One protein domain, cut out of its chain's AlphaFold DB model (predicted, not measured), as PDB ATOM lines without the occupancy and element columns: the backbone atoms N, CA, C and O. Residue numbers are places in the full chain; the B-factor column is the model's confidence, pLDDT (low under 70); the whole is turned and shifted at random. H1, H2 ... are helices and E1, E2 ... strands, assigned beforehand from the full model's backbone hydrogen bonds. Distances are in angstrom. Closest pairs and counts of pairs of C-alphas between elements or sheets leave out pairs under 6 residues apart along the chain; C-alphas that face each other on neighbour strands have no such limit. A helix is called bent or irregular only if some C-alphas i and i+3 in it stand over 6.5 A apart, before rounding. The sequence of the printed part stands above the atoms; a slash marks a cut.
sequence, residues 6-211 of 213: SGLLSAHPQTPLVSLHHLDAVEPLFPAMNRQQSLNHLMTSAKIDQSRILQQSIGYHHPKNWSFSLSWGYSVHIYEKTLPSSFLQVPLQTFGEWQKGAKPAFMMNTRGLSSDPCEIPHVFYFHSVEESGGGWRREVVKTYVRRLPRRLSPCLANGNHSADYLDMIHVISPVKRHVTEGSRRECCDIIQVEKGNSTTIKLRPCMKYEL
ATOM      1  N   SER A   6     -41.399 -13.352 -28.740       96.50
ATOM      2  CA  SER A   6     -42.183 -12.117 -28.615       96.50
ATOM      3  C   SER A   6     -43.600 -12.339 -28.091       96.50
ATOM      4  O   SER A   6     -44.080 -11.551 -27.270       96.50
ATOM      5  N   GLY A   7     -44.260 -13.433 -28.476       95.94
ATOM      6  CA  GLY A   7     -45.586 -13.785 -27.974       95.94
ATOM      7  C   GLY A   7     -45.610 -14.063 -26.470       95.94
ATOM      8  O   GLY A   7     -46.543 -13.635 -25.790       95.94
ATOM      9  N   LEU A   8     -44.557 -14.690 -25.934       95.31
ATOM     10  CA  LEU A   8     -44.395 -14.936 -24.498       95.31
ATOM     11  C   LEU A   8     -44.169 -13.630 -23.729       95.31
ATOM     12  O   LEU A   8     -44.818 -13.379 -22.717       95.31
ATOM     13  N   LEU A   9     -43.257 -12.787 -24.218       96.62
ATOM     14  CA  LEU A   9     -42.906 -11.523 -23.564       96.62
ATOM     15  C   LEU A   9     -44.070 -10.517 -23.596       96.62
ATOM     16  O   LEU A   9     -44.261  -9.754 -22.650       96.62
ATOM     17  N   SER A  10     -44.874 -10.533 -24.662       97.56
ATOM     18  CA  SER A  10     -46.017  -9.625 -24.834       97.56
ATOM     19  C   SER A  10     -47.218  -9.966 -23.946       97.56
ATOM     20  O   SER A  10     -48.021  -9.085 -23.645       97.56
ATOM     21  N   ALA A  11     -47.353 -11.228 -23.531       96.50
ATOM     22  CA  ALA A  11     -48.458 -11.710 -22.702       96.50
ATOM     23  C   ALA A  11     -47.984 -12.219 -21.330       96.50
ATOM     24  O   ALA A  11     -48.639 -13.055 -20.708       96.50
ATOM     25  N   HIS A  12     -46.833 -11.738 -20.843       95.12
ATOM     26  CA  HIS A  12     -46.348 -12.144 -19.530       95.12
ATOM     27  C   HIS A  12     -47.356 -11.703 -18.451       95.12
ATOM     28  O   HIS A  12     -47.741 -10.529 -18.401       95.12
ATOM     29  N   PRO A  13     -47.781 -12.611 -17.552       92.12
ATOM     30  CA  PRO A  13     -48.803 -12.310 -16.558       92.12
ATOM     31  C   PRO A  13     -48.357 -11.190 -15.614       92.12
ATOM     32  O   PRO A  13     -47.169 -10.884 -15.494       92.12
ATOM     33  N   GLN A  14     -49.307 -10.612 -14.877       88.31
ATOM     34  CA  GLN A  14     -49.052  -9.572 -13.871       88.31
ATOM     35  C   GLN A  14     -48.407 -10.131 -12.595       88.31
ATOM     36  O   GLN A  14     -48.930 -10.035 -11.486       88.31
ATOM     37  N   THR A  15     -47.240 -10.735 -12.775       87.44
ATOM     38  CA  THR A  15     -46.368 -11.290 -11.747       87.44
ATOM     39  C   THR A  15     -44.935 -10.838 -12.033       87.44
ATOM     40  O   THR A  15     -44.612 -10.523 -13.183       87.44
ATOM     41  N   PRO A  16     -44.065 -10.728 -11.016       85.56
ATOM     42  CA  PRO A  16     -42.671 -10.367 -11.244       85.56
ATOM     43  C   PRO A  16     -41.978 -11.367 -12.175       85.56
ATOM     44  O   PRO A  16     -42.032 -12.573 -11.937       85.56
ATOM     45  N   LEU A  17     -41.302 -10.859 -13.208       88.50
ATOM     46  CA  LEU A  17     -40.415 -11.669 -14.034       88.50
ATOM     47  C   LEU A  17     -39.225 -12.121 -13.180       88.50
ATOM     48  O   LEU A  17     -38.501 -11.285 -12.638       88.50
ATOM     49  N   VAL A  18     -39.026 -13.433 -13.064       84.31
ATOM     50  CA  VAL A  18     -37.943 -14.002 -12.247       84.31
ATOM     51  C   VAL A  18     -36.638 -14.052 -13.037       84.31
ATOM     52  O   VAL A  18     -35.626 -13.514 -12.597       84.31
ATOM     53  N   SER A  19     -36.652 -14.689 -14.210       86.06
ATOM     54  CA  SER A  19     -35.466 -14.812 -15.053       86.06
ATOM     55  C   SER A  19     -35.822 -15.017 -16.523       86.06
ATOM     56  O   SER A  19     -36.825 -15.642 -16.866       86.06
ATOM     57  N   LEU A  20     -34.947 -14.518 -17.395       87.00
ATOM     58  CA  LEU A  20     -34.859 -14.917 -18.795       87.00
ATOM     59  C   LEU A  20     -33.504 -15.595 -18.977       87.00
ATOM     60  O   LEU A  20     -32.463 -14.987 -18.742       87.00
ATOM     61  N   HIS A  21     -33.529 -16.866 -19.348       83.38
ATOM     62  CA  HIS A  21     -32.349 -17.700 -19.548       83.38
ATOM     63  C   HIS A  21     -32.388 -18.296 -20.963       83.38
ATOM     64  O   HIS A  21     -33.428 -18.257 -21.619       83.38
ATOM     65  N   HIS A  22     -31.248 -18.796 -21.448       87.50
ATOM     66  CA  HIS A  22     -31.064 -19.277 -22.829       87.50
ATOM     67  C   HIS A  22     -31.294 -18.218 -23.921       87.50
ATOM     68  O   HIS A  22     -31.887 -18.478 -24.969       87.50
ATOM     69  N   LEU A  23     -30.811 -16.996 -23.678       90.38
ATOM     70  CA  LEU A  23     -30.928 -15.877 -24.623       90.38
ATOM     71  C   LEU A  23     -30.118 -16.085 -25.920       90.38
ATOM     72  O   LEU A  23     -30.328 -15.392 -26.912       90.38
ATOM     73  N   ASP A  24     -29.207 -17.054 -25.922       90.38
ATOM     74  CA  ASP A  24     -28.454 -17.543 -27.074       90.38
ATOM     75  C   ASP A  24     -29.315 -18.357 -28.057       90.38
ATOM     76  O   ASP A  24     -29.055 -18.330 -29.261       90.38
ATOM     77  N   ALA A  25     -30.379 -19.008 -27.573       92.38
ATOM     78  CA  ALA A  25     -31.278 -19.839 -28.376       92.38
ATOM     79  C   ALA A  25     -32.498 -19.090 -28.949       92.38
ATOM     80  O   ALA A  25     -33.266 -19.653 -29.734       92.38
ATOM     81  N   VAL A  26     -32.700 -17.828 -28.568       94.94
ATOM     82  CA  VAL A  26     -33.839 -17.008 -29.015       94.94
ATOM     83  C   VAL A  26     -33.399 -15.933 -30.003       94.94
ATOM     84  O   VAL A  26     -32.214 -15.599 -30.106       94.94
ATOM     85  N   GLU A  27     -34.342 -15.412 -30.774       96.25
ATOM     86  CA  GLU A  27     -34.120 -14.257 -31.646       96.25
ATOM     87  C   GLU A  27     -33.931 -12.966 -30.824       96.25
ATOM     88  O   GLU A  27     -34.292 -12.923 -29.643       96.25
ATOM     89  N   PRO A  28     -33.330 -11.902 -31.395       96.44
ATOM     90  CA  PRO A  28     -33.274 -10.600 -30.732       96.44
ATOM     91  C   PRO A  28     -34.666 -10.122 -30.303       96.44
ATOM     92  O   PRO A  28     -35.625 -10.226 -31.059       96.44
ATOM     93  N   LEU A  29     -34.769  -9.546 -29.102       96.75
ATOM     94  CA  LEU A  29     -36.070  -9.189 -28.518       96.75
ATOM     95  C   LEU A  29     -36.780  -8.060 -29.279       96.75
ATOM     96  O   LEU A  29     -38.005  -7.961 -29.251       96.75
ATOM     97  N   PHE A  30     -35.997  -7.205 -29.935       96.94
ATOM     98  CA  PHE A  30     -36.463  -6.053 -30.693       96.94
ATOM     99  C   PHE A  30     -36.008  -6.168 -32.150       96.94
ATOM    100  O   PHE A  30     -34.868  -6.575 -32.400       96.94
ATOM    101  N   PRO A  31     -36.850  -5.761 -33.116       94.62
ATOM    102  CA  PRO A  31     -36.474  -5.769 -34.524       94.62
ATOM    103  C   PRO A  31     -35.327  -4.786 -34.795       94.62
ATOM    104  O   PRO A  31     -35.197  -3.760 -34.125       94.62
ATOM    105  N   ALA A  32     -34.521  -5.088 -35.817       93.94
ATOM    106  CA  ALA A  32     -33.362  -4.291 -36.238       93.94
ATOM    107  C   ALA A  32     -32.277  -4.088 -35.153       93.94
ATOM    108  O   ALA A  32     -31.487  -3.150 -35.230       93.94
ATOM    109  N   MET A  33     -32.216  -4.978 -34.158       96.12
ATOM    110  CA  MET A  33     -31.158  -5.029 -33.147       96.12
ATOM    111  C   MET A  33     -30.540  -6.426 -33.103       96.12
ATOM    112  O   MET A  33     -31.207  -7.419 -33.382       96.12
ATOM    113  N   ASN A  34     -29.271  -6.526 -32.704       95.94
ATOM    114  CA  ASN A  34     -28.697  -7.818 -32.324       95.94
ATOM    115  C   ASN A  34     -29.119  -8.215 -30.892       95.94
ATOM    116  O   ASN A  34     -29.684  -7.407 -30.152       95.94
ATOM    117  N   ARG A  35     -28.831  -9.457 -30.475       94.81
ATOM    118  CA  ARG A  35     -29.226  -9.980 -29.149       94.81
ATOM    119  C   ARG A  35     -28.774  -9.076 -28.002       94.81
ATOM    120  O   ARG A  35     -29.602  -8.661 -27.195       94.81
ATOM    121  N   GLN A  36     -27.493  -8.713 -27.967       95.88
ATOM    122  CA  GLN A  36     -26.929  -7.876 -26.905       95.88
ATOM    123  C   GLN A  36     -27.572  -6.482 -26.873       95.88
ATOM    124  O   GLN A  36     -27.964  -6.009 -25.809       95.88
ATOM    125  N   GLN A  37     -27.726  -5.845 -28.034       97.31
ATOM    126  CA  GLN A  37     -28.394  -4.550 -28.164       97.31
ATOM    127  C   GLN A  37     -29.847  -4.622 -27.691       97.31
ATOM    128  O   GLN A  37     -30.273  -3.769 -26.919       97.31
ATOM    129  N   SER A  38     -30.584  -5.661 -28.089       96.94
ATOM    130  CA  SER A  38     -31.988  -5.842 -27.712       96.94
ATOM    131  C   SER A  38     -32.172  -6.027 -26.200       96.94
ATOM    132  O   SER A  38     -33.102  -5.474 -25.613       96.94
ATOM    133  N   LEU A  39     -31.243  -6.729 -25.545       95.62
ATOM    134  CA  LEU A  39     -31.236  -6.899 -24.093       95.62
ATOM    135  C   LEU A  39     -30.893  -5.595 -23.381       95.62
ATOM    136  O   LEU A  39     -31.618  -5.182 -22.479       95.62
ATOM    137  N   ASN A  40     -29.835  -4.910 -23.818       96.75
ATOM    138  CA  ASN A  40     -29.472  -3.603 -23.275       96.75
ATOM    139  C   ASN A  40     -30.629  -2.606 -23.413       96.75
ATOM    140  O   ASN A  40     -30.893  -1.847 -22.480       96.75
ATOM    141  N   HIS A  41     -31.353  -2.657 -24.534       97.50
ATOM    142  CA  HIS A  41     -32.538  -1.843 -24.785       97.50
ATOM    143  C   HIS A  41     -33.670  -2.154 -23.802       97.50
ATOM    144  O   HIS A  41     -34.160  -1.235 -23.145       97.50
ATOM    145  N   LEU A  42     -34.023  -3.430 -23.595       96.31
ATOM    146  CA  LEU A  42     -35.005  -3.834 -22.573       96.31
ATOM    147  C   LEU A  42     -34.608  -3.322 -21.177       96.31
ATOM    148  O   LEU A  42     -35.445  -2.828 -20.416       96.31
ATOM    149  N   MET A  43     -33.314  -3.392 -20.857       95.75
ATOM    150  CA  MET A  43     -32.785  -2.949 -19.570       95.75
ATOM    151  C   MET A  43     -32.895  -1.437 -19.357       95.75
ATOM    152  O   MET A  43     -32.987  -1.013 -18.208       95.75
ATOM    153  N   THR A  44     -32.945  -0.608 -20.407       95.88
ATOM    154  CA  THR A  44     -33.209   0.837 -20.240       95.88
ATOM    155  C   THR A  44     -34.580   1.082 -19.608       95.88
ATOM    156  O   THR A  44     -34.705   1.875 -18.680       95.88
ATOM    157  N   SER A  45     -35.589   0.318 -20.030       92.69
ATOM    158  CA  SER A  45     -36.931   0.343 -19.458       92.69
ATOM    159  C   SER A  45     -36.967  -0.246 -18.042       92.69
ATOM    160  O   SER A  45     -37.630   0.312 -17.163       92.69
ATOM    161  N   ALA A  46     -36.249  -1.351 -17.806       92.00
ATOM    162  CA  ALA A  46     -36.207  -2.010 -16.500       92.00
ATOM    163  C   ALA A  46     -35.510  -1.160 -15.424       92.00
ATOM    164  O   ALA A  46     -35.915  -1.200 -14.270       92.00
ATOM    165  N   LYS A  47     -34.499  -0.357 -15.784       91.69
ATOM    166  CA  LYS A  47     -33.810   0.546 -14.841       91.69
ATOM    167  C   LYS A  47     -34.736   1.593 -14.224       91.69
ATOM    168  O   LYS A  47     -34.545   1.951 -13.069       91.69
ATOM    169  N   ILE A  48     -35.722   2.067 -14.985       87.88
ATOM    170  CA  ILE A  48     -36.712   3.033 -14.492       87.88
ATOM    171  C   ILE A  48     -37.736   2.335 -13.597       87.88
ATOM    172  O   ILE A  48     -38.121   2.859 -12.555       87.88
ATOM    173  N   ASP A  49     -38.177   1.139 -13.995       83.88
ATOM    174  CA  ASP A  49     -39.173   0.385 -13.247       83.88
ATOM    175  C   ASP A  49     -39.131  -1.115 -13.563       83.88
ATOM    176  O   ASP A  49     -39.814  -1.643 -14.448       83.88
ATOM    177  N   GLN A  50     -38.312  -1.805 -12.777       86.81
ATOM    178  CA  GLN A  50     -38.072  -3.237 -12.898       86.81
ATOM    179  C   GLN A  50     -39.272  -4.068 -12.431       86.81
ATOM    180  O   GLN A  50     -39.506  -5.163 -12.932       86.81
ATOM    181  N   SER A  51     -40.055  -3.553 -11.479       85.44
ATOM    182  CA  SER A  51     -41.114  -4.308 -10.797       85.44
ATOM    183  C   SER A  51     -42.276  -4.714 -11.707       85.44
ATOM    184  O   SER A  51     -43.063  -5.601 -11.357       85.44
ATOM    185  N   ARG A  52     -42.396  -4.043 -12.858       87.44
ATOM    186  CA  ARG A  52     -43.461  -4.224 -13.845       87.44
ATOM    187  C   ARG A  52     -42.970  -4.730 -15.190       87.44
ATOM    188  O   ARG A  52     -43.804  -4.931 -16.060       87.44
ATOM    189  N   ILE A  53     -41.664  -4.920 -15.396       93.38
ATOM    190  CA  ILE A  53     -41.134  -5.280 -16.718       93.38
ATOM    191  C   ILE A  53     -41.866  -6.505 -17.290       93.38
ATOM    192  O   ILE A  53     -42.096  -7.486 -16.584       93.38
ATOM    193  N   LEU A  54     -42.265  -6.403 -18.558       95.38
ATOM    194  CA  LEU A  54     -43.062  -7.364 -19.329       95.38
ATOM    195  C   LEU A  54     -44.507  -7.595 -18.873       95.38
ATOM    196  O   LEU A  54     -45.266  -8.223 -19.604       95.38
ATOM    197  N   GLN A  55     -44.924  -7.107 -17.706       93.94
ATOM    198  CA  GLN A  55     -46.267  -7.397 -17.209       93.94
ATOM    199  C   GLN A  55     -47.326  -6.825 -18.149       93.94
ATOM    200  O   GLN A  55     -47.296  -5.643 -18.508       93.94
ATOM    201  N   GLN A  56     -48.266  -7.687 -18.522       95.12
ATOM    202  CA  GLN A  56     -49.341  -7.358 -19.436       95.12
ATOM    203  C   GLN A  56     -50.438  -6.555 -18.725       95.12
ATOM    204  O   GLN A  56     -50.881  -6.912 -17.636       95.12
ATOM    205  N   SER A  57     -50.910  -5.485 -19.353       93.75
ATOM    206  CA  SER A  57     -52.122  -4.749 -18.985       93.75
ATOM    207  C   SER A  57     -53.045  -4.695 -20.196       93.75
ATOM    208  O   SER A  57     -52.586  -4.463 -21.315       93.75
ATOM    209  N   ILE A  58     -54.336  -4.929 -19.983       93.44
ATOM    210  CA  ILE A  58     -55.335  -4.992 -21.053       93.44
ATOM    211  C   ILE A  58     -56.305  -3.825 -20.884       93.44
ATOM    212  O   ILE A  58     -56.679  -3.486 -19.761       93.44
ATOM    213  N   GLY A  59     -56.703  -3.221 -21.998       92.31
ATOM    214  CA  GLY A  59     -57.694  -2.150 -22.025       92.31
ATOM    215  C   GLY A  59     -58.454  -2.126 -23.340       92.31
ATOM    216  O   GLY A  59     -58.059  -2.762 -24.318       92.31
ATOM    217  N   TYR A  60     -59.558  -1.389 -23.360       92.00
ATOM    218  CA  TYR A  60     -60.498  -1.403 -24.474       92.00
ATOM    219  C   TYR A  60     -60.842   0.009 -24.915       92.00
ATOM    220  O   TYR A  60     -61.174   0.868 -24.101       92.00
ATOM    221  N   HIS A  61     -60.809   0.240 -26.224       91.88
ATOM    222  CA  HIS A  61     -61.301   1.474 -26.818       91.88
ATOM    223  C   HIS A  61     -62.625   1.195 -27.525       91.88
ATOM    224  O   HIS A  61     -62.662   0.860 -28.709       91.88
ATOM    225  N   HIS A  62     -63.716   1.322 -26.768       89.50
ATOM    226  CA  HIS A  62     -65.073   1.030 -27.231       89.50
ATOM    227  C   HIS A  62     -65.504   1.800 -28.492       89.50
ATOM    228  O   HIS A  62     -66.081   1.161 -29.364       89.50
ATOM    229  N   PRO A  63     -65.188   3.101 -28.681       88.94
ATOM    230  CA  PRO A  63     -65.607   3.825 -29.886       88.94
ATOM    231  C   PRO A  63     -65.151   3.188 -31.206       88.94
ATOM    232  O   PRO A  63     -65.868   3.264 -32.197       88.94
ATOM    233  N   LYS A  64     -63.979   2.532 -31.216       89.50
ATOM    234  CA  LYS A  64     -63.454   1.804 -32.386       89.50
ATOM    235  C   LYS A  64     -63.509   0.283 -32.216       89.50
ATOM    236  O   LYS A  64     -62.980  -0.434 -33.054       89.50
ATOM    237  N   ASN A  65     -64.115  -0.217 -31.135       91.62
ATOM    238  CA  ASN A  65     -64.069  -1.609 -30.669       91.62
ATOM    239  C   ASN A  65     -62.666  -2.238 -30.751       91.62
ATOM    240  O   ASN A  65     -62.488  -3.346 -31.256       91.62
ATOM    241  N   TRP A  66     -61.649  -1.523 -30.272       93.88
ATOM    242  CA  TRP A  66     -60.284  -2.044 -30.212       93.88
ATOM    243  C   TRP A  66     -59.972  -2.657 -28.855       93.88
ATOM    244  O   TRP A  66     -60.433  -2.166 -27.820       93.88
ATOM    245  N   SER A  67     -59.113  -3.672 -28.865       94.81
ATOM    246  CA  SER A  67     -58.461  -4.177 -27.658       94.81
ATOM    247  C   SER A  67     -56.984  -3.838 -27.672       94.81
ATOM    248  O   SER A  67     -56.300  -4.037 -28.675       94.81
ATOM    249  N   PHE A  68     -56.486  -3.381 -26.535       96.31
ATOM    250  CA  PHE A  68     -55.081  -3.107 -26.299       96.31
ATOM    251  C   PHE A  68     -54.516  -4.164 -25.358       96.31
ATOM    252  O   PHE A  68     -55.107  -4.465 -24.324       96.31
ATOM    253  N   SER A  69     -53.349  -4.699 -25.701       96.94
ATOM    254  CA  SER A  69     -52.540  -5.544 -24.823       96.94
ATOM    255  C   SER A  69     -51.152  -4.929 -24.714       96.94
ATOM    256  O   SER A  69     -50.360  -4.987 -25.652       96.94
ATOM    257  N   LEU A  70     -50.872  -4.322 -23.570       97.06
ATOM    258  CA  LEU A  70     -49.646  -3.594 -23.268       97.06
ATOM    259  C   LEU A  70     -48.724  -4.459 -22.407       97.06
ATOM    260  O   LEU A  70     -49.057  -4.728 -21.261       97.06
ATOM    261  N   SER A  71     -47.553  -4.823 -22.919       97.12
ATOM    262  CA  SER A  71     -46.454  -5.411 -22.151       97.12
ATOM    263  C   SER A  71     -45.469  -4.321 -21.741       97.12
ATOM    264  O   SER A  71     -44.791  -3.705 -22.573       97.12
ATOM    265  N   TRP A  72     -45.410  -4.039 -20.438       95.00
ATOM    266  CA  TRP A  72     -44.666  -2.896 -19.921       95.00
ATOM    267  C   TRP A  72     -43.174  -2.971 -20.257       95.00
ATOM    268  O   TRP A  72     -42.438  -3.832 -19.772       95.00
ATOM    269  N   GLY A  73     -42.707  -2.007 -21.052       95.50
ATOM    270  CA  GLY A  73     -41.304  -1.926 -21.444       95.50
ATOM    271  C   GLY A  73     -40.899  -2.822 -22.608       95.50
ATOM    272  O   GLY A  73     -39.706  -2.905 -22.887       95.50
ATOM    273  N   TYR A  74     -41.856  -3.477 -23.269       97.88
ATOM    274  CA  TYR A  74     -41.578  -4.373 -24.386       97.88
ATOM    275  C   TYR A  74     -42.429  -4.077 -25.619       97.88
ATOM    276  O   TYR A  74     -41.883  -3.618 -26.625       97.88
ATOM    277  N   SER A  75     -43.744  -4.286 -25.555       98.25
ATOM    278  CA  SER A  75     -44.620  -4.173 -26.725       98.25
ATOM    279  C   SER A  75     -46.024  -3.675 -26.384       98.25
ATOM    280  O   SER A  75     -46.486  -3.766 -25.249       98.25
ATOM    281  N   VAL A  76     -46.724  -3.152 -27.391       98.12
ATOM    282  CA  VAL A  76     -48.166  -2.895 -27.356       98.12
ATOM    283  C   VAL A  76     -48.796  -3.535 -28.576       98.12
ATOM    284  O   VAL A  76     -48.356  -3.313 -29.705       98.12
ATOM    285  N   HIS A  77     -49.838  -4.315 -28.340       97.62
ATOM    286  CA  HIS A  77     -50.668  -4.912 -29.368       97.62
ATOM    287  C   HIS A  77     -51.998  -4.169 -29.450       97.62
ATOM    288  O   HIS A  77     -52.653  -3.984 -28.423       97.62
ATOM    289  N   ILE A  78     -52.405  -3.789 -30.662       96.00
ATOM    290  CA  ILE A  78     -53.763  -3.315 -30.956       96.00
ATOM    291  C   ILE A  78     -54.474  -4.381 -31.783       96.00
ATOM    292  O   ILE A  78     -53.996  -4.749 -32.854       96.00
ATOM    293  N   TYR A  79     -55.620  -4.845 -31.304       95.00
ATOM    294  CA  TYR A  79     -56.530  -5.709 -32.045       95.00
ATOM    295  C   TYR A  79     -57.732  -4.890 -32.493       95.00
ATOM    296  O   TYR A  79     -58.377  -4.239 -31.671       95.00
ATOM    297  N   GLU A  80     -58.073  -4.963 -33.776       94.06
ATOM    298  CA  GLU A  80     -59.215  -4.253 -34.370       94.06
ATOM    299  C   GLU A  80     -60.571  -4.927 -34.050       94.06
ATOM    300  O   GLU A  80     -61.513  -4.875 -34.838       94.06
ATOM    301  N   LYS A  81     -60.663  -5.585 -32.890       93.06
ATOM    302  CA  LYS A  81     -61.834  -6.289 -32.362       93.06
ATOM    303  C   LYS A  81     -61.784  -6.267 -30.835       93.06
ATOM    304  O   LYS A  81     -60.703  -6.368 -30.248       93.06
ATOM    305  N   THR A  82     -62.943  -6.191 -30.182       92.88
ATOM    306  CA  THR A  82     -63.056  -6.396 -28.733       92.88
ATOM    307  C   THR A  82     -62.900  -7.885 -28.422       92.88
ATOM    308  O   THR A  82     -63.787  -8.688 -28.707       92.88
ATOM    309  N   LEU A  83     -61.745  -8.259 -27.878       93.19
ATOM    310  CA  LEU A  83     -61.363  -9.626 -27.543       93.19
ATOM    311  C   LEU A  83     -61.355  -9.796 -26.019       93.19
ATOM    312  O   LEU A  83     -60.889  -8.893 -25.330       93.19
ATOM    313  N   PRO A  84     -61.815 -10.933 -25.473       93.38
ATOM    314  CA  PRO A  84     -61.792 -11.161 -24.030       93.38
ATOM    315  C   PRO A  84     -60.379 -11.096 -23.430       93.38
ATOM    316  O   PRO A  84     -59.411 -11.544 -24.051       93.38
ATOM    317  N   SER A  85     -60.269 -10.638 -22.181       91.06
ATOM    318  CA  SER A  85     -59.017 -10.631 -21.406       91.06
ATOM    319  C   SER A  85     -58.375 -12.012 -21.356       91.06
ATOM    320  O   SER A  85     -57.187 -12.152 -21.638       91.06
ATOM    321  N   SER A  86     -59.178 -13.036 -21.068       92.44
ATOM    322  CA  SER A  86     -58.755 -14.436 -21.018       92.44
ATOM    323  C   SER A  86     -58.149 -14.926 -22.333       92.44
ATOM    324  O   SER A  86     -57.222 -15.727 -22.312       92.44
ATOM    325  N   PHE A  87     -58.610 -14.416 -23.479       94.62
ATOM    326  CA  PHE A  87     -58.041 -14.736 -24.788       94.62
ATOM    327  C   PHE A  87     -56.706 -14.015 -25.022       94.62
ATOM    328  O   PHE A  87     -55.753 -14.608 -25.525       94.62
ATOM    329  N   LEU A  88     -56.615 -12.739 -24.635       95.44
ATOM    330  CA  LEU A  88     -55.408 -11.920 -24.794       95.44
ATOM    331  C   LEU A  88     -54.271 -12.315 -23.842       95.44
ATOM    332  O   LEU A  88     -53.105 -12.119 -24.187       95.44
ATOM    333  N   GLN A  89     -54.600 -12.878 -22.677       94.94
ATOM    334  CA  GLN A  89     -53.638 -13.426 -21.713       94.94
ATOM    335  C   GLN A  89     -52.971 -14.714 -22.206       94.94
ATOM    336  O   GLN A  89     -51.906 -15.075 -21.707       94.94
ATOM    337  N   VAL A  90     -53.562 -15.408 -23.184       96.12
ATOM    338  CA  VAL A  90     -52.918 -16.567 -23.805       96.12
ATOM    339  C   VAL A  90     -51.893 -16.063 -24.837       96.12
ATOM    340  O   VAL A  90     -52.279 -15.407 -25.816       96.12
ATOM    341  N   PRO A  91     -50.590 -16.349 -24.660       96.19
ATOM    342  CA  PRO A  91     -49.539 -15.885 -25.561       96.19
ATOM    343  C   PRO A  91     -49.708 -16.447 -26.975       96.19
ATOM    344  O   PRO A  91     -50.057 -17.617 -27.160       96.19
ATOM    345  N   LEU A  92     -49.399 -15.619 -27.977       96.25
ATOM    346  CA  LEU A  92     -49.235 -16.081 -29.357       96.25
ATOM    347  C   LEU A  92     -48.032 -17.030 -29.426       96.25
ATOM    348  O   LEU A  92     -46.959 -16.720 -28.909       96.25
ATOM    349  N   GLN A  93     -48.192 -18.178 -30.074       95.06
ATOM    350  CA  GLN A  93     -47.115 -19.144 -30.260       95.06
ATOM    351  C   GLN A  93     -46.189 -18.707 -31.403       95.06
ATOM    352  O   GLN A  93     -46.239 -19.240 -32.507       95.06
ATOM    353  N   THR A  94     -45.347 -17.713 -31.135       95.06
ATOM    354  CA  THR A  94     -44.289 -17.251 -32.052       95.06
ATOM    355  C   THR A  94     -43.015 -18.099 -31.945       95.06
ATOM    356  O   THR A  94     -42.170 -18.080 -32.835       95.06
ATOM    357  N   PHE A  95     -42.884 -18.865 -30.860       93.94
ATOM    358  CA  PHE A  95     -41.697 -19.637 -30.505       93.94
ATOM    359  C   PHE A  95     -41.843 -21.130 -30.815       93.94
ATOM    360  O   PHE A  95     -42.942 -21.692 -30.852       93.94
ATOM    361  N   GLY A  96     -40.697 -21.788 -30.983       91.81
ATOM    362  CA  GLY A  96     -40.586 -23.227 -31.194       91.81
ATOM    363  C   GLY A  96     -40.414 -24.032 -29.905       91.81
ATOM    364  O   GLY A  96     -39.930 -23.539 -28.874       91.81
ATOM    365  N   GLU A  97     -40.781 -25.310 -29.986       90.75
ATOM    366  CA  GLU A  97     -40.495 -26.325 -28.966       90.75
ATOM    367  C   GLU A  97     -38.985 -26.464 -28.748       90.75
ATOM    368  O   GLU A  97     -38.211 -26.368 -29.692       90.75
ATOM    369  N   TRP A  98     -38.538 -26.718 -27.513       85.19
ATOM    370  CA  TRP A  98     -37.108 -26.981 -27.276       85.19
ATOM    371  C   TRP A  98     -36.649 -28.287 -27.935       85.19
ATOM    372  O   TRP A  98     -35.607 -28.340 -28.580       85.19
ATOM    373  N   GLN A  99     -37.452 -29.335 -27.765       85.31
ATOM    374  CA  GLN A  99     -37.288 -30.629 -28.408       85.31
ATOM    375  C   GLN A  99     -38.550 -30.912 -29.210       85.31
ATOM    376  O   GLN A  99     -39.647 -30.855 -28.659       85.31
ATOM    377  N   LYS A 100     -38.382 -31.222 -30.497       85.31
ATOM    378  CA  LYS A 100     -39.504 -31.535 -31.386       85.31
ATOM    379  C   LYS A 100     -40.267 -32.754 -30.872       85.31
ATOM    380  O   LYS A 100     -39.670 -33.811 -30.673       85.31
ATOM    381  N   GLY A 101     -41.581 -32.619 -30.726       84.81
ATOM    382  CA  GLY A 101     -42.475 -33.703 -30.320       84.81
ATOM    383  C   GLY A 101     -42.574 -33.909 -28.808       84.81
ATOM    384  O   GLY A 101     -43.108 -34.934 -28.377       84.81
ATOM    385  N   ALA A 102     -42.083 -32.965 -28.000       84.75
ATOM    386  CA  ALA A 102     -42.252 -32.999 -26.551       84.75
ATOM    387  C   ALA A 102     -43.744 -32.968 -26.154       84.75
ATOM    388  O   ALA A 102     -44.558 -32.287 -26.781       84.75
ATOM    389  N   LYS A 103     -44.117 -33.701 -25.095       85.12
ATOM    390  CA  LYS A 103     -45.484 -33.720 -24.542       85.12
ATOM    391  C   LYS A 103     -45.451 -33.543 -23.012       85.12
ATOM    392  O   LYS A 103     -44.987 -34.458 -22.335       85.12
ATOM    393  N   PRO A 104     -45.955 -32.421 -22.462       83.94
ATOM    394  CA  PRO A 104     -46.465 -31.253 -23.183       83.94
ATOM    395  C   PRO A 104     -45.342 -30.496 -23.914       83.94
ATOM    396  O   PRO A 104     -44.202 -30.468 -23.457       83.94
ATOM    397  N   ALA A 105     -45.672 -29.875 -25.050       85.19
ATOM    398  CA  ALA A 105     -44.731 -29.082 -25.851       85.19
ATOM    399  C   ALA A 105     -44.208 -27.847 -25.091       85.19
ATOM    400  O   ALA A 105     -43.044 -27.458 -25.219       85.19
ATOM    401  N   PHE A 106     -45.073 -27.254 -24.258       87.62
ATOM    402  CA  PHE A 106     -44.797 -26.076 -23.442       87.62
ATOM    403  C   PHE A 106     -45.401 -26.235 -22.044       87.62
ATOM    404  O   PHE A 106     -46.406 -26.914 -21.859       87.62
ATOM    405  N   MET A 107     -44.814 -25.551 -21.060       86.62
ATOM    406  CA  MET A 107     -45.303 -25.529 -19.670       86.62
ATOM    407  C   MET A 107     -46.499 -24.587 -19.457       86.62
ATOM    408  O   MET A 107     -46.960 -24.412 -18.333       86.62
ATOM    409  N   MET A 108     -46.970 -23.935 -20.518       88.38
ATOM    410  CA  MET A 108     -48.053 -22.960 -20.490       88.38
ATOM    411  C   MET A 108     -48.909 -23.104 -21.741       88.38
ATOM    412  O   MET A 108     -48.415 -23.526 -22.787       88.38
ATOM    413  N   ASN A 109     -50.179 -22.725 -21.632       91.94
ATOM    414  CA  ASN A 109     -51.064 -22.684 -22.784       91.94
ATOM    415  C   ASN A 109     -50.615 -21.579 -23.741       91.94
ATOM    416  O   ASN A 109     -50.318 -20.461 -23.320       91.94
ATOM    417  N   THR A 110     -50.602 -21.898 -25.026       93.56
ATOM    418  CA  THR A 110     -50.317 -20.970 -26.116       93.56
ATOM    419  C   THR A 110     -51.473 -21.010 -27.102       93.56
ATOM    420  O   THR A 110     -52.189 -22.009 -27.197       93.56
ATOM    421  N   ARG A 111     -51.668 -19.927 -27.851       94.44
ATOM    422  CA  ARG A 111     -52.599 -19.903 -28.981       94.44
ATOM    423  C   ARG A 111     -51.815 -19.821 -30.280       94.44
ATOM    424  O   ARG A 111     -50.845 -19.069 -30.378       94.44
ATOM    425  N   GLY A 112     -52.232 -20.616 -31.259       91.19
ATOM    426  CA  GLY A 112     -51.630 -20.607 -32.586       91.19
ATOM    427  C   GLY A 112     -51.761 -19.244 -33.264       91.19
ATOM    428  O   GLY A 112     -52.577 -18.406 -32.873       91.19
ATOM    429  N   LEU A 113     -50.949 -19.028 -34.297       88.50
ATOM    430  CA  LEU A 113     -51.102 -17.867 -35.163       88.50
ATOM    431  C   LEU A 113     -52.368 -18.051 -36.009       88.50
ATOM    432  O   LEU A 113     -52.510 -19.047 -36.715       88.50
ATOM    433  N   SER A 114     -53.296 -17.103 -35.894       88.94
ATOM    434  CA  SER A 114     -54.536 -17.071 -36.672       88.94
ATOM    435  C   SER A 114     -54.278 -16.490 -38.060       88.94
ATOM    436  O   SER A 114     -53.351 -15.700 -38.233       88.94
ATOM    437  N   SER A 115     -55.096 -16.861 -39.047       88.44
ATOM    438  CA  SER A 115     -55.155 -16.182 -40.348       88.44
ATOM    439  C   SER A 115     -56.200 -15.063 -40.377       88.44
ATOM    440  O   SER A 115     -56.248 -14.309 -41.348       88.44
ATOM    441  N   ASP A 116     -57.022 -14.938 -39.327       90.88
ATOM    442  CA  ASP A 116     -58.023 -13.882 -39.201       90.88
ATOM    443  C   ASP A 116     -57.333 -12.523 -38.957       90.88
ATOM    444  O   ASP A 116     -56.679 -12.338 -37.922       90.88
ATOM    445  N   PRO A 117     -57.508 -11.528 -39.851       90.81
ATOM    446  CA  PRO A 117     -56.997 -10.179 -39.639       90.81
ATOM    447  C   PRO A 117     -57.497  -9.532 -38.338       90.81
ATOM    448  O   PRO A 117     -56.852  -8.619 -37.833       90.81
ATOM    449  N   CYS A 118     -58.617  -9.958 -37.760       90.69
ATOM    450  CA  CYS A 118     -59.112  -9.441 -36.483       90.69
ATOM    451  C   CYS A 118     -58.361 -10.011 -35.262       90.69
ATOM    452  O   CYS A 118     -58.386  -9.407 -34.188       90.69
ATOM    453  N   GLU A 119     -57.681 -11.151 -35.410       91.88
ATOM    454  CA  GLU A 119     -56.938 -11.835 -34.340       91.88
ATOM    455  C   GLU A 119     -55.419 -11.636 -34.425       91.88
ATOM    456  O   GLU A 119     -54.688 -12.044 -33.520       91.88
ATOM    457  N   ILE A 120     -54.939 -10.978 -35.480       92.56
ATOM    458  CA  ILE A 120     -53.536 -10.589 -35.642       92.56
ATOM    459  C   ILE A 120     -53.379  -9.138 -35.160       92.56
ATOM    460  O   ILE A 120     -54.063  -8.256 -35.666       92.56
ATOM    461  N   PRO A 121     -52.501  -8.824 -34.198       95.50
ATOM    462  CA  PRO A 121     -52.381  -7.456 -33.706       95.50
ATOM    463  C   PRO A 121     -51.557  -6.553 -34.634       95.50
ATOM    464  O   PRO A 121     -50.672  -7.007 -35.357       95.50
ATOM    465  N   HIS A 122     -51.770  -5.242 -34.535       95.75
ATOM    466  CA  HIS A 122     -50.725  -4.267 -34.849       95.75
ATOM    467  C   HIS A 122     -49.721  -4.260 -33.700       95.75
ATOM    468  O   HIS A 122     -50.121  -4.109 -32.545       95.75
ATOM    469  N   VAL A 123     -48.434  -4.413 -34.010       97.00
ATOM    470  CA  VAL A 123     -47.375  -4.532 -33.004       97.00
ATOM    471  C   VAL A 123     -46.534  -3.260 -32.961       97.00
ATOM    472  O   VAL A 123     -45.945  -2.844 -33.961       97.00
ATOM    473  N   PHE A 124     -46.449  -2.668 -31.775       98.12
ATOM    474  CA  PHE A 124     -45.598  -1.526 -31.464       98.12
ATOM    475  C   PHE A 124     -44.561  -1.965 -30.441       98.12
ATOM    476  O   PHE A 124     -44.906  -2.602 -29.450       98.12
ATOM    477  N   TYR A 125     -43.298  -1.611 -30.651       98.19
ATOM    478  CA  TYR A 125     -42.203  -1.995 -29.761       98.19
ATOM    479  C   TYR A 125     -41.720  -0.812 -28.938       98.19
ATOM    480  O   TYR A 125     -41.692   0.318 -29.427       98.19
ATOM    481  N   PHE A 126     -41.295  -1.084 -27.707       98.12
ATOM    482  CA  PHE A 126     -40.706  -0.093 -26.816       98.12
ATOM    483  C   PHE A 126     -39.537   0.631 -27.501       98.12
ATOM    484  O   PHE A 126     -38.627   0.009 -28.055       98.12
ATOM    485  N   HIS A 127     -39.574   1.961 -27.468       97.62
ATOM    486  CA  HIS A 127     -38.616   2.833 -28.137       97.62
ATOM    487  C   HIS A 127     -37.822   3.690 -27.160       97.62
ATOM    488  O   HIS A 127     -36.599   3.728 -27.250       97.62
ATOM    489  N   SER A 128     -38.500   4.374 -26.243       96.56
ATOM    490  CA  SER A 128     -37.857   5.270 -25.286       96.56
ATOM    491  C   SER A 128     -38.697   5.430 -24.026       96.56
ATOM    492  O   SER A 128     -39.888   5.106 -23.991       96.56
ATOM    493  N   VAL A 129     -38.047   5.908 -22.971       94.81
ATOM    494  CA  VAL A 129     -38.665   6.231 -21.691       94.81
ATOM    495  C   VAL A 129     -38.203   7.614 -21.259       94.81
ATOM    496  O   VAL A 129     -37.014   7.917 -21.323       94.81
ATOM    497  N   GLU A 130     -39.148   8.431 -20.820       92.62
ATOM    498  CA  GLU A 130     -38.916   9.777 -20.316       92.62
ATOM    499  C   GLU A 130     -39.608   9.921 -18.962       92.62
ATOM    500  O   GLU A 130     -40.744   9.476 -18.776       92.62
ATOM    501  N   GLU A 131     -38.921  10.528 -18.000       87.25
ATOM    502  CA  GLU A 131     -39.550  10.956 -16.753       87.25
ATOM    503  C   GLU A 131     -40.126  12.358 -16.946       87.25
ATOM    504  O   GLU A 131     -39.465  13.251 -17.476       87.25
ATOM    505  N   SER A 132     -41.369  12.547 -16.516       79.94
ATOM    506  CA  SER A 132     -42.085  13.813 -16.602       79.94
ATOM    507  C   SER A 132     -42.683  14.186 -15.244       79.94
ATOM    508  O   SER A 132     -43.043  13.330 -14.432       79.94
ATOM    509  N   GLY A 133     -42.788  15.490 -14.992       67.00
ATOM    510  CA  GLY A 133     -43.301  16.051 -13.742       67.00
ATOM    511  C   GLY A 133     -42.227  16.366 -12.691       67.00
ATOM    512  O   GLY A 133     -41.090  15.908 -12.756       67.00
ATOM    513  N   GLY A 134     -42.603  17.182 -11.701       58.44
ATOM    514  CA  GLY A 134     -41.755  17.584 -10.572       58.44
ATOM    515  C   GLY A 134     -42.410  17.272  -9.221       58.44
ATOM    516  O   GLY A 134     -43.636  17.279  -9.089       58.44
ATOM    517  N   GLY A 135     -41.603  16.990  -8.194       64.62
ATOM    518  CA  GLY A 135     -42.085  16.753  -6.826       64.62
ATOM    519  C   GLY A 135     -42.758  15.384  -6.611       64.62
ATOM    520  O   GLY A 135     -42.171  14.343  -6.901       64.62
ATOM    521  N   TRP A 136     -43.975  15.369  -6.045       57.84
ATOM    522  CA  TRP A 136     -44.687  14.146  -5.609       57.84
ATOM    523  C   TRP A 136     -45.470  13.426  -6.726       57.84
ATOM    524  O   TRP A 136     -45.942  12.307  -6.529       57.84
ATOM    525  N   ARG A 137     -45.612  14.041  -7.909       64.81
ATOM    526  CA  ARG A 137     -46.312  13.483  -9.082       64.81
ATOM    527  C   ARG A 137     -45.331  13.180 -10.215       64.81
ATOM    528  O   ARG A 137     -45.450  13.730 -11.303       64.81
ATOM    529  N   ARG A 138     -44.327  12.346  -9.934       80.56
ATOM    530  CA  ARG A 138     -43.425  11.856 -10.982       80.56
ATOM    531  C   ARG A 138     -44.139  10.807 -11.825       80.56
ATOM    532  O   ARG A 138     -44.573   9.771 -11.307       80.56
ATOM    533  N   GLU A 139     -44.241  11.092 -13.108       87.81
ATOM    534  CA  GLU A 139     -44.799  10.219 -14.126       87.81
ATOM    535  C   GLU A 139     -43.681   9.741 -15.054       87.81
ATOM    536  O   GLU A 139     -42.648  10.383 -15.225       87.81
ATOM    537  N   VAL A 140     -43.886   8.572 -15.634       90.56
ATOM    538  CA  VAL A 140     -43.040   7.975 -16.653       90.56
ATOM    539  C   VAL A 140     -43.877   7.878 -17.909       90.56
ATOM    540  O   VAL A 140     -44.975   7.312 -17.892       90.56
ATOM    541  N   VAL A 141     -43.340   8.406 -18.998       93.31
ATOM    542  CA  VAL A 141     -43.906   8.275 -20.332       93.31
ATOM    543  C   VAL A 141     -43.035   7.300 -21.106       93.31
ATOM    544  O   VAL A 141     -41.841   7.524 -21.299       93.31
ATOM    545  N   LYS A 142     -43.623   6.183 -21.531       95.12
ATOM    546  CA  LYS A 142     -42.970   5.223 -22.425       95.12
ATOM    547  C   LYS A 142     -43.525   5.371 -23.827       95.12
ATOM    548  O   LYS A 142     -44.740   5.342 -24.017       95.12
ATOM    549  N   THR A 143     -42.631   5.473 -24.795       97.06
ATOM    550  CA  THR A 143     -42.979   5.571 -26.209       97.06
ATOM    551  C   THR A 143     -42.776   4.219 -26.873       97.06
ATOM    552  O   THR A 143     -41.734   3.581 -26.703       97.06
ATOM    553  N   TYR A 144     -43.769   3.790 -27.642       98.00
ATOM    554  CA  TYR A 144     -43.752   2.565 -28.432       98.00
ATOM    555  C   TYR A 144     -43.994   2.921 -29.892       98.00
ATOM    556  O   TYR A 144     -44.857   3.743 -30.193       98.00
ATOM    557  N   VAL A 145     -43.241   2.309 -30.800       97.38
ATOM    558  CA  VAL A 145     -43.263   2.652 -32.228       97.38
ATOM    559  C   VAL A 145     -43.538   1.428 -33.083       97.38
ATOM    560  O   VAL A 145     -43.054   0.325 -32.801       97.38
ATOM    561  N   ARG A 146     -44.282   1.629 -34.168       95.81
ATOM    562  CA  ARG A 146     -44.453   0.623 -35.210       95.81
ATOM    563  C   ARG A 146     -43.155   0.526 -36.007       95.81
ATOM    564  O   ARG A 146     -42.705   1.495 -36.607       95.81
ATOM    565  N   ARG A 147     -42.530  -0.651 -35.999       92.75
ATOM    566  CA  ARG A 147     -41.290  -0.902 -36.759       92.75
ATOM    567  C   ARG A 147     -41.549  -1.557 -38.107       92.75
ATOM    568  O   ARG A 147     -40.801  -1.320 -39.049       92.75
ATOM    569  N   LEU A 148     -42.601  -2.366 -38.188       89.00
ATOM    570  CA  LEU A 148     -43.018  -3.053 -39.402       89.00
ATOM    571  C   LEU A 148     -44.522  -2.841 -39.614       89.00
ATOM    572  O   LEU A 148     -45.284  -2.906 -38.645       89.00
ATOM    573  N   PRO A 149     -44.969  -2.582 -40.854       87.75
ATOM    574  CA  PRO A 149     -46.391  -2.546 -41.165       87.75
ATOM    575  C   PRO A 149     -46.999  -3.943 -41.014       87.75
ATOM    576  O   PRO A 149     -46.329  -4.945 -41.266       87.75
ATOM    577  N   ARG A 150     -48.290  -4.009 -40.667       88.56
ATOM    578  CA  ARG A 150     -49.003  -5.281 -40.483       88.56
ATOM    579  C   ARG A 150     -49.134  -6.079 -41.787       88.56
ATOM    580  O   ARG A 150     -49.154  -7.300 -41.741       88.56
ATOM    581  N   ARG A 151     -49.179  -5.391 -42.941       87.38
ATOM    582  CA  ARG A 151     -49.319  -5.974 -44.297       87.38
ATOM    583  C   ARG A 151     -50.525  -6.915 -44.438       87.38
ATOM    584  O   ARG A 151     -50.456  -7.920 -45.138       87.38
ATOM    585  N   LEU A 152     -51.625  -6.576 -43.777       87.69
ATOM    586  CA  LEU A 152     -52.890  -7.306 -43.829       87.69
ATOM    587  C   LEU A 152     -54.023  -6.316 -44.062       87.69
ATOM    588  O   LEU A 152     -53.890  -5.146 -43.707       87.69
ATOM    589  N   SER A 153     -55.137  -6.786 -44.617       87.94
ATOM    590  CA  SER A 153     -56.351  -5.978 -44.689       87.94
ATOM    591  C   SER A 153     -56.860  -5.620 -43.283       87.94
ATOM    592  O   SER A 153     -56.586  -6.354 -42.323       87.94
ATOM    593  N   PRO A 154     -57.617  -4.520 -43.143       87.56
ATOM    594  CA  PRO A 154     -58.330  -4.216 -41.910       87.56
ATOM    595  C   PRO A 154     -59.313  -5.324 -41.517       87.56
ATOM    596  O   PRO A 154     -59.826  -6.067 -42.360       87.56
ATOM    597  N   CYS A 155     -59.622  -5.402 -40.228       88.50
ATOM    598  CA  CYS A 155     -60.702  -6.216 -39.698       88.50
ATOM    599  C   CYS A 155     -62.058  -5.658 -40.165       88.50
ATOM    600  O   CYS A 155     -62.569  -4.659 -39.654       88.50
ATOM    601  N   LEU A 156     -62.672  -6.329 -41.143       83.50
ATOM    602  CA  LEU A 156     -63.946  -5.902 -41.736       83.50
ATOM    603  C   LEU A 156     -65.146  -6.074 -40.797       83.50
ATOM    604  O   LEU A 156     -66.135  -5.360 -40.935       83.50
ATOM    605  N   ALA A 157     -65.051  -6.977 -39.818       76.38
ATOM    606  CA  ALA A 157     -66.124  -7.238 -38.857       76.38
ATOM    607  C   ALA A 157     -66.472  -6.019 -37.978       76.38
ATOM    608  O   ALA A 157     -67.481  -6.034 -37.281       76.38
ATOM    609  N   ASN A 158     -65.640  -4.974 -38.003       67.31
ATOM    610  CA  ASN A 158     -65.696  -3.861 -37.071       67.31
ATOM    611  C   ASN A 158     -65.788  -2.478 -37.752       67.31
ATOM    612  O   ASN A 158     -65.203  -1.496 -37.299       67.31
ATOM    613  N   GLY A 159     -66.492  -2.393 -38.884       69.81
ATOM    614  CA  GLY A 159     -66.814  -1.103 -39.512       69.81
ATOM    615  C   GLY A 159     -65.616  -0.351 -40.107       69.81
ATOM    616  O   GLY A 159     -65.701   0.857 -40.300       69.81
ATOM    617  N   ASN A 160     -64.516  -1.054 -40.418       71.56
ATOM    618  CA  ASN A 160     -63.295  -0.498 -41.022       71.56
ATOM    619  C   ASN A 160     -62.558   0.543 -40.151       71.56
ATOM    620  O   ASN A 160     -61.905   1.458 -40.657       71.56
ATOM    621  N   HIS A 161     -62.625   0.407 -38.826       85.25
ATOM    622  CA  HIS A 161     -61.818   1.210 -37.910       85.25
ATOM    623  C   HIS A 161     -60.383   0.688 -37.840       85.25
ATOM    624  O   HIS A 161     -59.992   0.073 -36.848       85.25
ATOM    625  N   SER A 162     -59.599   0.904 -38.897       90.12
ATOM    626  CA  SER A 162     -58.236   0.385 -38.912       90.12
ATOM    627  C   SER A 162     -57.288   1.179 -38.016       90.12
ATOM    628  O   SER A 162     -57.346   2.408 -37.977       90.12
ATOM    629  N   ALA A 163     -56.376   0.488 -37.335       91.88
ATOM    630  CA  ALA A 163     -55.284   1.101 -36.589       91.88
ATOM    631  C   ALA A 163     -54.041   1.361 -37.461       91.88
ATOM    632  O   ALA A 163     -53.000   1.747 -36.932       91.88
ATOM    633  N   ASP A 164     -54.092   1.151 -38.781       91.75
ATOM    634  CA  ASP A 164     -52.914   1.248 -39.654       91.75
ATOM    635  C   ASP A 164     -52.279   2.635 -39.743       91.75
ATOM    636  O   ASP A 164     -51.067   2.725 -39.919       91.75
ATOM    637  N   TYR A 165     -53.060   3.693 -39.540       90.56
ATOM    638  CA  TYR A 165     -52.558   5.069 -39.522       90.56
ATOM    639  C   TYR A 165     -51.724   5.406 -38.272       90.56
ATOM    640  O   TYR A 165     -51.141   6.484 -38.201       90.56
ATOM    641  N   LEU A 166     -51.704   4.533 -37.255       93.12
ATOM    642  CA  LEU A 166     -50.953   4.760 -36.022       93.12
ATOM    643  C   LEU A 166     -49.501   4.298 -36.163       93.12
ATOM    644  O   LEU A 166     -49.232   3.104 -36.341       93.12
ATOM    645  N   ASP A 167     -48.581   5.230 -35.944       93.94
ATOM    646  CA  ASP A 167     -47.133   5.010 -35.937       93.94
ATOM    647  C   ASP A 167     -46.575   4.885 -34.515       93.94
ATOM    648  O   ASP A 167     -45.548   4.236 -34.295       93.94
ATOM    649  N   MET A 168     -47.263   5.483 -33.535       95.38
ATOM    650  CA  MET A 168     -46.744   5.638 -32.178       95.38
ATOM    651  C   MET A 168     -47.814   5.504 -31.093       95.38
ATOM    652  O   MET A 168     -48.969   5.894 -31.264       95.38
ATOM    653  N   ILE A 169     -47.401   4.990 -29.936       96.38
ATOM    654  CA  ILE A 169     -48.210   4.915 -28.721       96.38
ATOM    655  C   ILE A 169     -47.407   5.488 -27.558       96.38
ATOM    656  O   ILE A 169     -46.296   5.032 -27.282       96.38
ATOM    657  N   HIS A 170     -47.991   6.444 -26.846       95.56
ATOM    658  CA  HIS A 170     -47.472   6.928 -25.573       95.56
ATOM    659  C   HIS A 170     -48.212   6.248 -24.427       95.56
ATOM    660  O   HIS A 170     -49.440   6.210 -24.401       95.56
ATOM    661  N   VAL A 171     -47.469   5.720 -23.463       94.62
ATOM    662  CA  VAL A 171     -48.026   5.113 -22.257       94.62
ATOM    663  C   VAL A 171     -47.582   5.921 -21.053       94.62
ATOM    664  O   VAL A 171     -46.388   6.002 -20.769       94.62
ATOM    665  N   ILE A 172     -48.549   6.486 -20.339       92.25
ATOM    666  CA  ILE A 172     -48.335   7.287 -19.136       92.25
ATOM    667  C   ILE A 172     -48.594   6.416 -17.909       92.25
ATOM    668  O   ILE A 172     -49.629   5.755 -17.804       92.25
ATOM    669  N   SER A 173     -47.672   6.442 -16.955       89.44
ATOM    670  CA  SER A 173     -47.812   5.779 -15.660       89.44
ATOM    671  C   SER A 173     -47.140   6.603 -14.569       89.44
ATOM    672  O   SER A 173     -46.098   7.192 -14.829       89.44
ATOM    673  N   PRO A 174     -47.608   6.575 -13.314       84.38
ATOM    674  CA  PRO A 174     -46.776   7.021 -12.203       84.38
ATOM    675  C   PRO A 174     -45.501   6.166 -12.072       84.38
ATOM    676  O   PRO A 174     -45.495   4.977 -12.427       84.38
ATOM    677  N   VAL A 175     -44.423   6.769 -11.548       75.50
ATOM    678  CA  VAL A 175     -43.137   6.087 -11.271       75.50
ATOM    679  C   VAL A 175     -43.325   4.936 -10.287       75.50
ATOM    680  O   VAL A 175     -42.808   3.841 -10.488       75.50
ATOM    681  N   LYS A 176     -44.078   5.176  -9.210       71.25
ATOM    682  CA  LYS A 176     -44.440   4.127  -8.257       71.25
ATOM    683  C   LYS A 176     -45.719   3.451  -8.730       71.25
ATOM    684  O   LYS A 176     -46.720   4.125  -8.960       71.25
ATOM    685  N   ARG A 177     -45.676   2.121  -8.815       69.12
ATOM    686  CA  ARG A 177     -46.850   1.282  -9.065       69.12
ATOM    687  C   ARG A 177     -47.969   1.638  -8.092       69.12
ATOM    688  O   ARG A 177     -47.720   1.829  -6.898       69.12
ATOM    689  N   HIS A 178     -49.201   1.657  -8.585       63.16
ATOM    690  CA  HIS A 178     -50.348   1.754  -7.700       63.16
ATOM    691  C   HIS A 178     -50.526   0.433  -6.944       63.16
ATOM    692  O   HIS A 178     -50.998  -0.558  -7.496       63.16
ATOM    693  N   VAL A 179     -50.129   0.403  -5.674       57.97
ATOM    694  CA  VAL A 179     -50.450  -0.710  -4.777       57.97
ATOM    695  C   VAL A 179     -51.819  -0.414  -4.176       57.97
ATOM    696  O   VAL A 179     -51.948   0.494  -3.361       57.97
ATOM    697  N   THR A 180     -52.847  -1.142  -4.609       53.53
ATOM    698  CA  THR A 180     -54.146  -1.165  -3.920       53.53
ATOM    699  C   THR A 180     -54.212  -2.428  -3.064       53.53
ATOM    700  O   THR A 180     -53.693  -3.474  -3.463       53.53
ATOM    701  N   GLU A 181     -54.798  -2.333  -1.868       44.22
ATOM    702  CA  GLU A 181     -54.997  -3.486  -0.984       44.22
ATOM    703  C   GLU A 181     -55.696  -4.622  -1.746       44.22
ATOM    704  O   GLU A 181     -56.798  -4.463  -2.265       44.22
ATOM    705  N   GLY A 182     -55.017  -5.765  -1.864       49.56
ATOM    706  CA  GLY A 182     -55.577  -6.989  -2.441       49.56
ATOM    707  C   GLY A 182     -55.386  -7.205  -3.948       49.56
ATOM    708  O   GLY A 182     -55.594  -8.328  -4.398       49.56
ATOM    709  N   SER A 183     -54.936  -6.219  -4.739       56.94
ATOM    710  CA  SER A 183     -54.649  -6.445  -6.166       56.94
ATOM    711  C   SER A 183     -53.417  -5.691  -6.648       56.94
ATOM    712  O   SER A 183     -53.317  -4.471  -6.558       56.94
ATOM    713  N   ARG A 184     -52.470  -6.441  -7.220       64.31
ATOM    714  CA  ARG A 184     -51.326  -5.877  -7.951       64.31
ATOM    715  C   ARG A 184     -51.684  -5.565  -9.408       64.31
ATOM    716  O   ARG A 184     -50.813  -5.098 -10.135       64.31
ATOM    717  N   ARG A 185     -52.912  -5.848  -9.862       75.25
ATOM    718  CA  ARG A 185     -53.286  -5.712 -11.273       75.25
ATOM    719  C   ARG A 185     -53.399  -4.245 -11.690       75.25
ATOM    720  O   ARG A 185     -54.096  -3.468 -11.043       75.25
ATOM    721  N   GLU A 186     -52.725  -3.887 -12.780       82.00
ATOM    722  CA  GLU A 186     -52.902  -2.595 -13.450       82.00
ATOM    723  C   GLU A 186     -53.760  -2.784 -14.706       82.00
ATOM    724  O   GLU A 186     -53.618  -3.763 -15.439       82.00
ATOM    725  N   CYS A 187     -54.675  -1.852 -14.927       86.25
ATOM    726  CA  CYS A 187     -55.509  -1.777 -16.117       86.25
ATOM    727  C   CYS A 187     -55.159  -0.489 -16.865       86.25
ATOM    728  O   CYS A 187     -54.426   0.364 -16.346       86.25
ATOM    729  N   CYS A 188     -55.641  -0.340 -18.095       87.19
ATOM    730  CA  CYS A 188     -55.332   0.840 -18.883       87.19
ATOM    731  C   CYS A 188     -56.567   1.491 -19.502       87.19
ATOM    732  O   CYS A 188     -57.478   0.813 -19.972       87.19
ATOM    733  N   ASP A 189     -56.550   2.823 -19.513       86.19
ATOM    734  CA  ASP A 189     -57.523   3.649 -20.218       86.19
ATOM    735  C   ASP A 189     -56.885   4.270 -21.449       86.19
ATOM    736  O   ASP A 189     -55.736   4.723 -21.425       86.19
ATOM    737  N   ILE A 190     -57.669   4.360 -22.515       86.62
ATOM    738  CA  ILE A 190     -57.286   5.068 -23.726       86.62
ATOM    739  C   ILE A 190     -57.805   6.498 -23.588       86.62
ATOM    740  O   ILE A 190     -59.010   6.729 -23.650       86.62
ATOM    741  N   ILE A 191     -56.896   7.449 -23.360       82.00
ATOM    742  CA  ILE A 191     -57.253   8.853 -23.098       82.00
ATOM    743  C   ILE A 191     -57.496   9.599 -24.400       82.00
ATOM    744  O   ILE A 191     -58.436  10.381 -24.508       82.00
ATOM    745  N   GLN A 192     -56.620   9.385 -25.381       73.56
ATOM    746  CA  GLN A 192     -56.686  10.095 -26.644       73.56
ATOM    747  C   GLN A 192     -56.241   9.189 -27.783       73.56
ATOM    748  O   GLN A 192     -55.128   8.660 -27.812       73.56
ATOM    749  N   VAL A 193     -57.121   9.048 -28.755       62.75
ATOM    750  CA  VAL A 193     -56.818   8.590 -30.104       62.75
ATOM    751  C   VAL A 193     -56.992   9.860 -30.934       62.75
ATOM    752  O   VAL A 193     -58.038  10.466 -30.769       62.75
ATOM    753  N   GLU A 194     -56.009  10.304 -31.735       61.34
ATOM    754  CA  GLU A 194     -56.130  11.388 -32.761       61.34
ATOM    755  C   GLU A 194     -55.283  12.668 -32.593       61.34
ATOM    756  O   GLU A 194     -55.437  13.594 -33.390       61.34
ATOM    757  N   LYS A 195     -54.307  12.753 -31.673       56.62
ATOM    758  CA  LYS A 195     -53.281  13.815 -31.804       56.62
ATOM    759  C   LYS A 195     -52.176  13.343 -32.759       56.62
ATOM    760  O   LYS A 195     -51.174  12.771 -32.335       56.62
ATOM    761  N   GLY A 196     -52.386  13.545 -34.062       67.88
ATOM    762  CA  GLY A 196     -51.514  13.013 -35.121       67.88
ATOM    763  C   GLY A 196     -51.624  11.488 -35.277       67.88
ATOM    764  O   GLY A 196     -52.578  10.881 -34.790       67.88
ATOM    765  N   ASN A 197     -50.630  10.855 -35.909       87.19
ATOM    766  CA  ASN A 197     -50.521   9.391 -36.083       87.19
ATOM    767  C   ASN A 197     -50.179   8.654 -34.765       87.19
ATOM    768  O   ASN A 197     -49.431   7.674 -34.756       87.19
ATOM    769  N   SER A 198     -50.677   9.145 -33.626       90.81
ATOM    770  CA  SER A 198     -50.348   8.642 -32.294       90.81
ATOM    771  C   SER A 198     -51.577   8.462 -31.402       90.81
ATOM    772  O   SER A 198     -52.624   9.092 -31.590       90.81
ATOM    773  N   THR A 199     -51.448   7.590 -30.404       92.69
ATOM    774  CA  THR A 199     -52.445   7.410 -29.341       92.69
ATOM    775  C   THR A 199     -51.787   7.399 -27.965       92.69
ATOM    776  O   THR A 199     -50.612   7.065 -27.826       92.69
ATOM    777  N   THR A 200     -52.541   7.802 -26.943       94.12
ATOM    778  CA  THR A 200     -52.083   7.852 -25.555       94.12
ATOM    779  C   THR A 200     -52.914   6.935 -24.666       94.12
ATOM    780  O   THR A 200     -54.141   7.050 -24.592       94.12
ATOM    781  N   ILE A 201     -52.214   6.059 -23.954       93.62
ATOM    782  CA  ILE A 201     -52.739   5.113 -22.973       93.62
ATOM    783  C   ILE A 201     -52.268   5.555 -21.587       93.62
ATOM    784  O   ILE A 201     -51.111   5.936 -21.414       93.62
ATOM    785  N   LYS A 202     -53.129   5.466 -20.575       91.94
ATOM    786  CA  LYS A 202     -52.753   5.692 -19.176       91.94
ATOM    787  C   LYS A 202     -52.962   4.436 -18.351       91.94
ATOM    788  O   LYS A 202     -54.047   3.860 -18.359       91.94
ATOM    789  N   LEU A 203     -51.921   4.033 -17.627       89.81
ATOM    790  CA  LEU A 203     -52.008   2.981 -16.622       89.81
ATOM    791  C   LEU A 203     -52.680   3.506 -15.356       89.81
ATOM    792  O   LEU A 203     -52.399   4.615 -14.895       89.81
ATOM    793  N   ARG A 204     -53.556   2.682 -14.784       86.88
ATOM    794  CA  ARG A 204     -54.286   2.966 -13.549       86.88
ATOM    795  C   ARG A 204     -54.602   1.673 -12.783       86.88
ATOM    796  O   ARG A 204     -54.494   0.581 -13.347       86.88
ATOM    797  N   PRO A 205     -55.034   1.759 -11.514       83.62
ATOM    798  CA  PRO A 205     -55.640   0.619 -10.835       83.62
ATOM    799  C   PRO A 205     -56.840   0.084 -11.622       83.62
ATOM    800  O   PRO A 205     -57.614   0.861 -12.194       83.62
ATOM    801  N   CYS A 206     -57.009  -1.235 -11.630       81.62
ATOM    802  CA  CYS A 206     -58.209  -1.861 -12.175       81.62
ATOM    803  C   CYS A 206     -59.450  -1.500 -11.349       81.62
ATOM    804  O   CYS A 206     -59.402  -1.435 -10.118       81.62
ATOM    805  N   MET A 207     -60.578  -1.295 -12.025       80.62
ATOM    806  CA  MET A 207     -61.877  -1.126 -11.382       80.62
ATOM    807  C   MET A 207     -62.435  -2.484 -10.942       80.62
ATOM    808  O   MET A 207     -62.053  -3.526 -11.470       80.62
ATOM    809  N   LYS A 208     -63.382  -2.495  -9.992       73.56
ATOM    810  CA  LYS A 208     -63.935  -3.742  -9.425       73.56
ATOM    811  C   LYS A 208     -64.474  -4.719 -10.482       73.56
ATOM    812  O   LYS A 208     -64.295  -5.920 -10.328       73.56
ATOM    813  N   TYR A 209     -65.093  -4.217 -11.551       72.81
ATOM    814  CA  TYR A 209     -65.641  -5.046 -12.630       72.81
ATOM    815  C   TYR A 209     -64.567  -5.619 -13.576       72.81
ATOM    816  O   TYR A 209     -64.831  -6.590 -14.273       72.81
ATOM    817  N   GLU A 210     -63.351  -5.063 -13.579       72.62
ATOM    818  CA  GLU A 210     -62.214  -5.535 -14.391       72.62
ATOM    819  C   GLU A 210     -61.395  -6.619 -13.667       72.62
ATOM    820  O   GLU A 210     -60.533  -7.260 -14.262       72.62
ATOM    821  N   LEU A 211     -61.655  -6.843 -12.373       62.75
ATOM    822  CA  LEU A 211     -60.969  -7.859 -11.566       62.75
ATOM    823  C   LEU A 211     -61.549  -9.273 -11.745       62.75
ATOM    824  O   LEU A 211     -60.916 -10.232 -11.310       62.75
TER     825      LEU A 211
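What this domain is: This is residues 6 to 211 of the 213 residues of an uncharacterized protein of Lactuca sativa (UniProt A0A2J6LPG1). With little regular structure besides, one mixed sheet of eight strands curls into a nearly closed barrel, E1 beside E7, with H1 and H2 over its outside. The 206 printed residues, under half in named elements, run H1 H2 E1 E2 E3 H3 E4 to E8, mixed class. The whole is compact, radius of gyration of the C-alphas 16.9 A, spanning 54 by 41 by 37 A.

How they stand to each other: In the folded sheet, bent back on itself, residues 56-61 (E1), 66-71 (E2) and 75-79 (E3) face 139-146 (E5), 168-174 (E6), 198-205 (E8) and 186-193 (E7), with 122-132 (E4) as the hinge. E3 and E4 are antiparallel, N 76 and O 124 within hydrogen-bond range at 2.8 A. Residues 6-10 (H1) and 35-48 (H2) are on the same face; 85-88 (H3) only grazes the sheet. H2 has 8 of 10 O i to N i+4 pairs within range.

Where its parts are: E4 spans 27.1 A, from C-alpha 122 (-50.725, -4.267, -34.849) to C-alpha 132 (-42.085, 13.813, -16.602).

The domain as a whole: The printed part has no cut; residues 177-184, among others, have pLDDT under 70.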